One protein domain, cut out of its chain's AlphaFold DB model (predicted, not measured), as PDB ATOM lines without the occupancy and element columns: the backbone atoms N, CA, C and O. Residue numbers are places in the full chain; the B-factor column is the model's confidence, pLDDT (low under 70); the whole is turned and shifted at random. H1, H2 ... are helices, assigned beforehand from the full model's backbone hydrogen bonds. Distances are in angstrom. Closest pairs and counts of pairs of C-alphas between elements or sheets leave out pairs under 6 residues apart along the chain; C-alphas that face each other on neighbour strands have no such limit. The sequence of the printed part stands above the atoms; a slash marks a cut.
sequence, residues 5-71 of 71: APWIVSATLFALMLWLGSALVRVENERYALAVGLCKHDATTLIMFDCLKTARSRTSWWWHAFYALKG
ATOM      1  N   ALA A   5      32.699   4.861  -9.162       84.06
ATOM      2  CA  ALA A   5      33.286   5.605  -8.048       84.06
ATOM      3  C   ALA A   5      34.764   6.007  -8.251       84.06
ATOM      4  O   ALA A   5      35.063   7.179  -8.030       84.06
ATOM      5  N   PRO A   6      35.685   5.127  -8.707       89.69
ATOM      6  CA  PRO A   6      37.092   5.513  -8.840       89.69
ATOM      7  C   PRO A   6      37.294   6.605  -9.894       89.69
ATOM      8  O   PRO A   6      38.011   7.565  -9.646       89.69
ATOM      9  N   TRP A   7      36.592   6.520 -11.026       91.62
ATOM     10  CA  TRP A   7      36.673   7.513 -12.100       91.62
ATOM     11  C   TRP A   7      36.203   8.898 -11.660       91.62
ATOM     12  O   TRP A   7      36.837   9.894 -11.996       91.62
ATOM     13  N   ILE A   8      35.121   8.958 -10.878       94.25
ATOM     14  CA  ILE A   8      34.604  10.219 -10.334       94.25
ATOM     15  C   ILE A   8      35.634  10.829  -9.378       94.25
ATOM     16  O   ILE A   8      35.988  11.993  -9.536       94.25
ATOM     17  N   VAL A   9      36.162  10.036  -8.440       93.38
ATOM     18  CA  VAL A   9      37.164  10.507  -7.470       93.38
ATOM     19  C   VAL A   9      38.426  10.999  -8.181       93.38
ATOM     20  O   VAL A   9      38.907  12.093  -7.884       93.38
ATOM     21  N   SER A  10      38.935  10.243  -9.156       93.56
ATOM     22  CA  SER A  10      40.092  10.646  -9.956       93.56
ATOM     23  C   SER A  10      39.833  11.945 -10.720       93.56
ATOM     24  O   SER A  10      40.662  12.850 -10.667       93.56
ATOM     25  N   ALA A  11      38.681  12.082 -11.382       92.81
ATOM     26  CA  ALA A  11      38.333  13.300 -12.113       92.81
ATOM     27  C   ALA A  11      38.238  14.524 -11.185       92.81
ATOM     28  O   ALA A  11      38.756  15.592 -11.516       92.81
ATOM     29  N   THR A  12      37.636  14.368 -10.002       93.75
ATOM     30  CA  THR A  12      37.563  15.436  -8.996       93.75
ATOM     31  C   THR A  12      38.952  15.842  -8.501       93.75
ATOM     32  O   THR A  12      39.241  17.035  -8.426       93.75
ATOM     33  N   LEU A  13      39.836  14.881  -8.217       93.81
ATOM     34  CA  LEU A  13      41.214  15.167  -7.801       93.81
ATOM     35  C   LEU A  13      41.996  15.923  -8.881       93.81
ATOM     36  O   LEU A  13      42.662  16.911  -8.572       93.81
ATOM     37  N   PHE A  14      41.871  15.513 -10.144       90.44
ATOM     38  CA  PHE A  14      42.498  16.220 -11.262       90.44
ATOM     39  C   PHE A  14      41.989  17.658 -11.387       90.44
ATOM     40  O   PHE A  14      42.790  18.585 -11.515       90.44
ATOM     41  N   ALA A  15      40.675  17.872 -11.295       87.38
ATOM     42  CA  ALA A  15      40.100  19.214 -11.332       87.38
ATOM     43  C   ALA A  15      40.628  20.099 -10.186       87.38
ATOM     44  O   ALA A  15      40.972  21.261 -10.413       87.38
ATOM     45  N   LEU A  16      40.761  19.543  -8.977       90.44
ATOM     46  CA  LEU A  16      41.333  20.250  -7.829       90.44
ATOM     47  C   LEU A  16      42.810  20.599  -8.035       90.44
ATOM     48  O   LEU A  16      43.204  21.723  -7.738       90.44
ATOM     49  N   MET A  17      43.620  19.688  -8.580       86.62
ATOM     50  CA  MET A  17      45.023  19.975  -8.905       86.62
ATOM     51  C   MET A  17      45.152  21.131  -9.902       86.62
ATOM     52  O   MET A  17      45.958  22.037  -9.694       86.62
ATOM     53  N   LEU A  18      44.329  21.135 -10.954       82.62
ATOM     54  CA  LEU A  18      44.312  22.213 -11.944       82.62
ATOM     55  C   LEU A  18      43.881  23.550 -11.330       82.62
ATOM     56  O   LEU A  18      44.484  24.589 -11.614       82.62
ATOM     57  N   TRP A  19      42.870  23.524 -10.462       83.19
ATOM     58  CA  TRP A  19      42.397  24.705  -9.744       83.19
ATOM     59  C   TRP A  19      43.468  25.269  -8.805       83.19
ATOM     60  O   TRP A  19      43.768  26.463  -8.857       83.19
ATOM     61  N   LEU A  20      44.083  24.411  -7.988       83.31
ATOM     62  CA  LEU A  20      45.145  24.788  -7.055       83.31
ATOM     63  C   LEU A  20      46.372  25.320  -7.792       83.31
ATOM     64  O   LEU A  20      46.893  26.364  -7.412       83.31
ATOM     65  N   GLY A  21      46.793  24.666  -8.877       81.81
ATOM     66  CA  GLY A  21      47.891  25.150  -9.713       81.81
ATOM     67  C   GLY A  21      47.598  26.533 -10.302       81.81
ATOM     68  O   GLY A  21      48.446  27.420 -10.257       81.81
ATOM     69  N   SER A  22      46.370  26.757 -10.776       76.31
ATOM     70  CA  SER A  22      45.944  28.062 -11.301       76.31
ATOM     71  C   SER A  22      45.913  29.147 -10.218       76.31
ATOM     72  O   SER A  22      46.329  30.282 -10.460       76.31
ATOM     73  N   ALA A  23      45.440  28.810  -9.015       80.19
ATOM     74  CA  ALA A  23      45.435  29.718  -7.873       80.19
ATOM     75  C   ALA A  23      46.860  30.057  -7.406       80.19
ATOM     76  O   ALA A  23      47.146  31.223  -7.138       80.19
ATOM     77  N   LEU A  24      47.758  29.069  -7.372       80.38
ATOM     78  CA  LEU A  24      49.155  29.246  -6.981       80.38
ATOM     79  C   LEU A  24      49.893  30.184  -7.940       80.38
ATOM     80  O   LEU A  24      50.535  31.128  -7.493       80.38
ATOM     81  N   VAL A  25      49.739  29.984  -9.254       77.69
ATOM     82  CA  VAL A  25      50.328  30.874 -10.270       77.69
ATOM     83  C   VAL A  25      49.844  32.315 -10.097       77.69
ATOM     84  O   VAL A  25      50.630  33.248 -10.251       77.69
ATOM     85  N   ARG A  26      48.565  32.516  -9.750       76.75
ATOM     86  CA  ARG A  26      48.022  33.857  -9.498       76.75
ATOM     87  C   ARG A  26      48.696  34.520  -8.292       76.75
ATOM     88  O   ARG A  26      49.145  35.654  -8.417       76.75
ATOM     89  N   VAL A  27      48.817  33.804  -7.175       81.94
ATOM     90  CA  VAL A  27      49.443  34.320  -5.945       81.94
ATOM     91  C   VAL A  27      50.935  34.600  -6.139       81.94
ATOM     92  O   VAL A  27      51.421  35.642  -5.710       81.94
ATOM     93  N   GLU A  28      51.666  33.711  -6.812       81.00
ATOM     94  CA  GLU A  28      53.097  33.912  -7.088       81.00
ATOM     95  C   GLU A  28      53.342  35.129  -7.983       81.00
ATOM     96  O   GLU A  28      54.267  35.903  -7.751       81.00
ATOM     97  N   ASN A  29      52.476  35.352  -8.967       77.38
ATOM     98  CA  ASN A  29      52.545  36.522  -9.831       77.38
ATOM     99  C   ASN A  29      52.250  37.828  -9.061       77.38
ATOM    100  O   ASN A  29      52.981  38.807  -9.205       77.38
ATOM    101  N   GLU A  30      51.242  37.832  -8.183       76.00
ATOM    102  CA  GLU A  30      50.965  38.960  -7.278       76.00
ATOM    103  C   GLU A  30      52.161  39.244  -6.350       76.00
ATOM    104  O   GLU A  30      52.602  40.389  -6.221       76.00
ATOM    105  N   ARG A  31      52.742  38.196  -5.754       77.69
ATOM    106  CA  ARG A  31      53.928  38.295  -4.893       77.69
ATOM    107  C   ARG A  31      55.142  38.821  -5.657       77.69
ATOM    108  O   ARG A  31      55.847  39.688  -5.145       77.69
ATOM    109  N   TYR A  32      55.390  38.316  -6.864       76.69
ATOM    110  CA  TYR A  32      56.478  38.783  -7.717       76.69
ATOM    111  C   TYR A  32      56.286  40.257  -8.077       76.69
ATOM    112  O   TYR A  32      57.222  41.039  -7.933       76.69
ATOM    113  N   ALA A  33      55.069  40.662  -8.458       76.00
ATOM    114  CA  ALA A  33      54.746  42.050  -8.777       76.00
ATOM    115  C   ALA A  33      55.026  43.011  -7.611       76.00
ATOM    116  O   ALA A  33      55.553  44.105  -7.829       76.00
ATOM    117  N   LEU A  34      54.734  42.584  -6.380       75.06
ATOM    118  CA  LEU A  34      55.106  43.316  -5.169       75.06
ATOM    119  C   LEU A  34      56.626  43.337  -4.957       75.06
ATOM    120  O   LEU A  34      57.185  44.394  -4.673       75.06
ATOM    121  N   ALA A  35      57.304  42.200  -5.130       77.25
ATOM    122  CA  ALA A  35      58.746  42.073  -4.907       77.25
ATOM    123  C   ALA A  35      59.584  42.938  -5.862       77.25
ATOM    124  O   ALA A  35      60.585  43.514  -5.443       77.25
ATOM    125  N   VAL A  36      59.176  43.056  -7.129       77.81
ATOM    126  CA  VAL A  36      59.874  43.894  -8.120       77.81
ATOM    127  C   VAL A  36      59.370  45.340  -8.164       77.81
ATOM    128  O   VAL A  36      59.813  46.117  -9.007       77.81
ATOM    129  N   GLY A  37      58.438  45.718  -7.282       71.12
ATOM    130  CA  GLY A  37      57.900  47.078  -7.221       71.12
ATOM    131  C   GLY A  37      57.116  47.497  -8.469       71.12
ATOM    132  O   GLY A  37      57.024  48.690  -8.756       71.12
ATOM    133  N   LEU A  38      56.549  46.538  -9.217       68.06
ATOM    134  CA  LEU A  38      55.710  46.817 -10.395       68.06
ATOM    135  C   LEU A  38      54.470  47.639 -10.018       68.06
ATOM    136  O   LEU A  38      54.000  48.446 -10.817       68.06
ATOM    137  N   CYS A  39      53.971  47.466  -8.793       68.88
ATOM    138  CA  CYS A  39      52.937  48.310  -8.211       68.88
ATOM    139  C   CYS A  39      53.569  49.221  -7.151       68.88
ATOM    140  O   CYS A  39      54.131  48.740  -6.166       68.88
ATOM    141  N   LYS A  40      53.482  50.544  -7.348       64.06
ATOM    142  CA  LYS A  40      53.902  51.525  -6.337       64.06
ATOM    143  C   LYS A  40      53.006  51.384  -5.111       64.06
ATOM    144  O   LYS A  40      51.793  51.534  -5.217       64.06
ATOM    145  N   HIS A  41      53.615  51.102  -3.965       58.91
ATOM    146  CA  HIS A  41      52.909  51.023  -2.696       58.91
ATOM    147  C   HIS A  41      52.643  52.445  -2.191       58.91
ATOM    148  O   HIS A  41      53.555  53.115  -1.713       58.91
ATOM    149  N   ASP A  42      51.409  52.918  -2.342       57.31
ATOM    150  CA  ASP A  42      50.938  54.151  -1.712       57.31
ATOM    151  C   ASP A  42      49.896  53.775  -0.656       57.31
ATOM    152  O   ASP A  42      48.803  53.305  -0.970       57.31
ATOM    153  N   ALA A  43      50.252  53.946   0.617       59.09
ATOM    154  CA  ALA A  43      49.418  53.562   1.754       59.09
ATOM    155  C   ALA A  43      48.075  54.319   1.820       59.09
ATOM    156  O   ALA A  43      47.199  53.937   2.595       59.09
ATOM    157  N   THR A  44      47.899  55.382   1.028       57.94
ATOM    158  CA  THR A  44      46.708  56.242   1.073       57.94
ATOM    159  C   THR A  44      45.606  55.865   0.081       57.94
ATOM    160  O   THR A  44      44.475  56.330   0.231       57.94
ATOM    161  N   THR A  45      45.870  55.003  -0.908       56.44
ATOM    162  CA  THR A  45      44.887  54.671  -1.953       56.44
ATOM    163  C   THR A  45      44.438  53.210  -1.888       56.44
ATOM    164  O   THR A  45      45.203  52.293  -2.139       56.44
ATOM    165  N   LEU A  46      43.141  52.967  -1.661       56.44
ATOM    166  CA  LEU A  46      42.496  51.635  -1.721       56.44
ATOM    167  C   LEU A  46      42.542  50.961  -3.117       56.44
ATOM    168  O   LEU A  46      42.055  49.846  -3.287       56.44
ATOM    169  N   ILE A  47      43.151  51.615  -4.113       56.09
ATOM    170  CA  ILE A  47      43.260  51.191  -5.522       56.09
ATOM    171  C   ILE A  47      44.410  50.170  -5.723       56.09
ATOM    172  O   ILE A  47      44.610  49.636  -6.813       56.09
ATOM    173  N   MET A  48      45.145  49.826  -4.657       57.12
ATOM    174  CA  MET A  48      46.289  48.897  -4.681       57.12
ATOM    175  C   MET A  48      45.987  47.525  -5.312       57.12
ATOM    176  O   MET A  48      46.873  46.919  -5.917       57.12
ATOM    177  N   PHE A  49      44.747  47.030  -5.217       60.19
ATOM    178  CA  PHE A  49      44.383  45.704  -5.734       60.19
ATOM    179  C   PHE A  49      44.165  45.653  -7.252       60.19
ATOM    180  O   PHE A  49      44.314  44.581  -7.839       60.19
ATOM    181  N   ASP A  50      43.854  46.771  -7.913       63.44
ATOM    182  CA  ASP A  50      43.623  46.762  -9.366       63.44
ATOM    183  C   ASP A  50      44.929  46.610 -10.157       63.44
ATOM    184  O   ASP A  50      44.961  45.952 -11.201       63.44
ATOM    185  N   CYS A  51      46.041  47.121  -9.618       66.62
ATOM    186  CA  CYS A  51      47.368  46.883 -10.188       66.62
ATOM    187  C   CYS A  51      47.763  45.398 -10.094       66.62
ATOM    188  O   CYS A  51      48.208  44.818 -11.086       66.62
ATOM    189  N   LEU A  52      47.507  44.745  -8.950       63.81
ATOM    190  CA  LEU A  52      47.778  43.312  -8.752       63.81
ATOM    191  C   LEU A  52      46.969  42.417  -9.701       63.81
ATOM    192  O   LEU A  52      47.502  41.440 -10.220       63.81
ATOM    193  N   LYS A  53      45.709  42.773  -9.989       63.12
ATOM    194  CA  LYS A  53      44.867  42.034 -10.949       63.12
ATOM    195  C   LYS A  53      45.386  42.089 -12.387       63.12
ATOM    196  O   LYS A  53      45.065  41.209 -13.186       63.12
ATOM    197  N   THR A  54      46.154  43.124 -12.722       60.44
ATOM    198  CA  THR A  54      46.602  43.407 -14.093       60.44
ATOM    199  C   THR A  54      48.068  43.024 -14.315       60.44
ATOM    200  O   THR A  54      48.477  42.754 -15.447       60.44
ATOM    201  N   ALA A  55      48.863  42.946 -13.243       59.66
ATOM    202  CA  ALA A  55      50.243  42.487 -13.288       59.66
ATOM    203  C   ALA A  55      50.286  41.015 -13.722       59.66
ATOM    204  O   ALA A  55      49.834  40.121 -13.013       59.66
ATOM    205  N   ARG A  56      50.787  40.757 -14.932       56.53
ATOM    206  CA  ARG A  56      50.869  39.423 -15.540       56.53
ATOM    207  C   ARG A  56      52.334  39.091 -15.810       56.53
ATOM    208  O   ARG A  56      52.834  39.350 -16.905       56.53
ATOM    209  N   SER A  57      53.033  38.516 -14.833       52.88
ATOM    210  CA  SER A  57      54.342  37.889 -15.034       52.88
ATOM    211  C   SER A  57      54.115  36.615 -15.845       52.88
ATOM    212  O   SER A  57      53.778  35.554 -15.329       52.88
ATOM    213  N   ARG A  58      54.155  36.754 -17.165       55.62
ATOM    214  CA  ARG A  58      53.978  35.664 -18.124       55.62
ATOM    215  C   ARG A  58      54.707  34.380 -17.702       55.62
ATOM    216  O   ARG A  58      55.928  34.358 -17.704       55.62
ATOM    217  N   THR A  59      53.959  33.289 -17.612       54.97
ATOM    218  CA  THR A  59      54.274  32.033 -18.303       54.97
ATOM    219  C   THR A  59      52.946  31.460 -18.776       54.97
ATOM    220  O   THR A  59      51.991  31.332 -18.010       54.97
ATOM    221  N   SER A  60      52.803  31.210 -20.079       57.59
ATOM    222  CA  SER A  60      51.603  30.532 -20.561       57.59
ATOM    223  C   SER A  60      51.533  29.163 -19.881       57.59
ATOM    224  O   SER A  60      52.519  28.432 -19.835       57.59
ATOM    225  N   TRP A  61      50.366  28.806 -19.346       60.88
ATOM    226  CA  TRP A  61      50.127  27.507 -18.702       60.88
ATOM    227  C   TRP A  61      50.513  26.318 -19.612       60.88
ATOM    228  O   TRP A  61      50.942  25.264 -19.149       60.88
ATOM    229  N   TRP A  62      50.477  26.544 -20.928       60.62
ATOM    230  CA  TRP A  62      50.932  25.622 -21.964       60.62
ATOM    231  C   TRP A  62      52.422  25.262 -21.903       60.62
ATOM    232  O   TRP A  62      52.770  24.137 -22.243       60.62
ATOM    233  N   TRP A  63      53.307  26.162 -21.459       60.31
ATOM    234  CA  TRP A  63      54.733  25.836 -21.320       60.31
ATOM    235  C   TRP A  63      54.980  24.815 -20.208       60.31
ATOM    236  O   TRP A  63      55.799  23.912 -20.366       60.31
ATOM    237  N   HIS A  64      54.229  24.918 -19.111       60.88
ATOM    238  CA  HIS A  64      54.300  23.965 -18.007       60.88
ATOM    239  C   HIS A  64      53.724  22.599 -18.410       60.88
ATOM    240  O   HIS A  64      54.333  21.575 -18.114       60.88
ATOM    241  N   ALA A  65      52.613  22.579 -19.157       60.62
ATOM    242  CA  ALA A  65      52.049  21.345 -19.707       60.62
ATOM    243  C   ALA A  65      52.979  20.686 -20.744       60.62
ATOM    244  O   ALA A  65      53.180  19.476 -20.707       60.62
ATOM    245  N   PHE A  66      53.594  21.473 -21.633       63.59
ATOM    246  CA  PHE A  66      54.510  20.971 -22.658       63.59
ATOM    247  C   PHE A  66      55.766  20.333 -22.057       63.59
ATOM    248  O   PHE A  66      56.121  19.229 -22.453       63.59
ATOM    249  N   TYR A  67      56.421  20.970 -21.078       56.88
ATOM    250  CA  TYR A  67      57.592  20.368 -20.426       56.88
ATOM    251  C   TYR A  67      57.244  19.170 -19.538       56.88
ATOM    252  O   TYR A  67      58.058  18.262 -19.426       56.88
ATOM    253  N   ALA A  68      56.048  19.134 -18.947       58.75
ATOM    254  CA  ALA A  68      55.591  17.973 -18.186       58.75
ATOM    255  C   ALA A  68      55.302  16.748 -19.078       58.75
ATOM    256  O   ALA A  68      55.476  15.619 -18.633       58.75
ATOM    257  N   LEU A  69      54.863  16.966 -20.324       60.12
ATOM    258  CA  LEU A  69      54.574  15.909 -21.306       60.12
ATOM    259  C   LEU A  69      55.774  15.518 -22.173       60.12
ATOM    260  O   LEU A  69      55.783  14.423 -22.721       60.12
ATOM    261  N   LYS A  70      56.774  16.393 -22.313       61.19
ATOM    262  CA  LYS A  70      58.028  16.127 -23.035       61.19
ATOM    263  C   LYS A  70      59.050  15.376 -22.155       61.19
ATOM    264  O   LYS A  70      60.247  15.649 -22.254       61.19
ATOM    265  N   GLY A  71      58.556  14.515 -21.264       45.06
ATOM    266  CA  GLY A  71      59.340  13.476 -20.593       45.06
ATOM    267  C   GLY A  71      59.575  12.301 -21.528       45.06
ATOM    268  O   GLY A  71      58.669  12.015 -22.342       45.06
TER     269      GLY A  71
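What this domain is: This is residues 5 to 71 of the 71 residues of an uncharacterized protein of Alcaligenaceae bacterium (UniProt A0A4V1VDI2). What shape is this? Long helix H1 is one arm of an open V, with short H2 near the corner and H3 in the other arm. What is printed? The printed part has 67 residues, named helices H1, H2 and H3 in order and no named strand: all helix. It spans 53 by 29 by 14 A, only just extended, close to loose, with radius of gyration of the C-alphas 16.6 A.

How they stand to each other: What touches? H1, residues 5 to 35, only just touches H2, residues 48 to 54, through residues 30 to 33 alone: 3 pairs of C-alphas are within 8 A, the closest Glu 30 and Leu 52, 5.6 A. Their tilt is steep, 60 degrees. What is apart? H3, residues 61 to 69, is apart from both. Every O i to N i+4 pair in H1 and H3, but 2 of 3 in H2, is within hydrogen-bond range.

Where its parts are: Where does H1 begin? C-alpha 5 is at (33.286, 5.605, -8.048); H1 is 44.6 A long. Where does H3 end? C-alpha 69 is at (54.574, 15.909, -21.306).

The domain as a whole: Which link is long? Residues 36 to 47 make the long link. Where is confidence low? Residues 38 to 71 are under pLDDT 70.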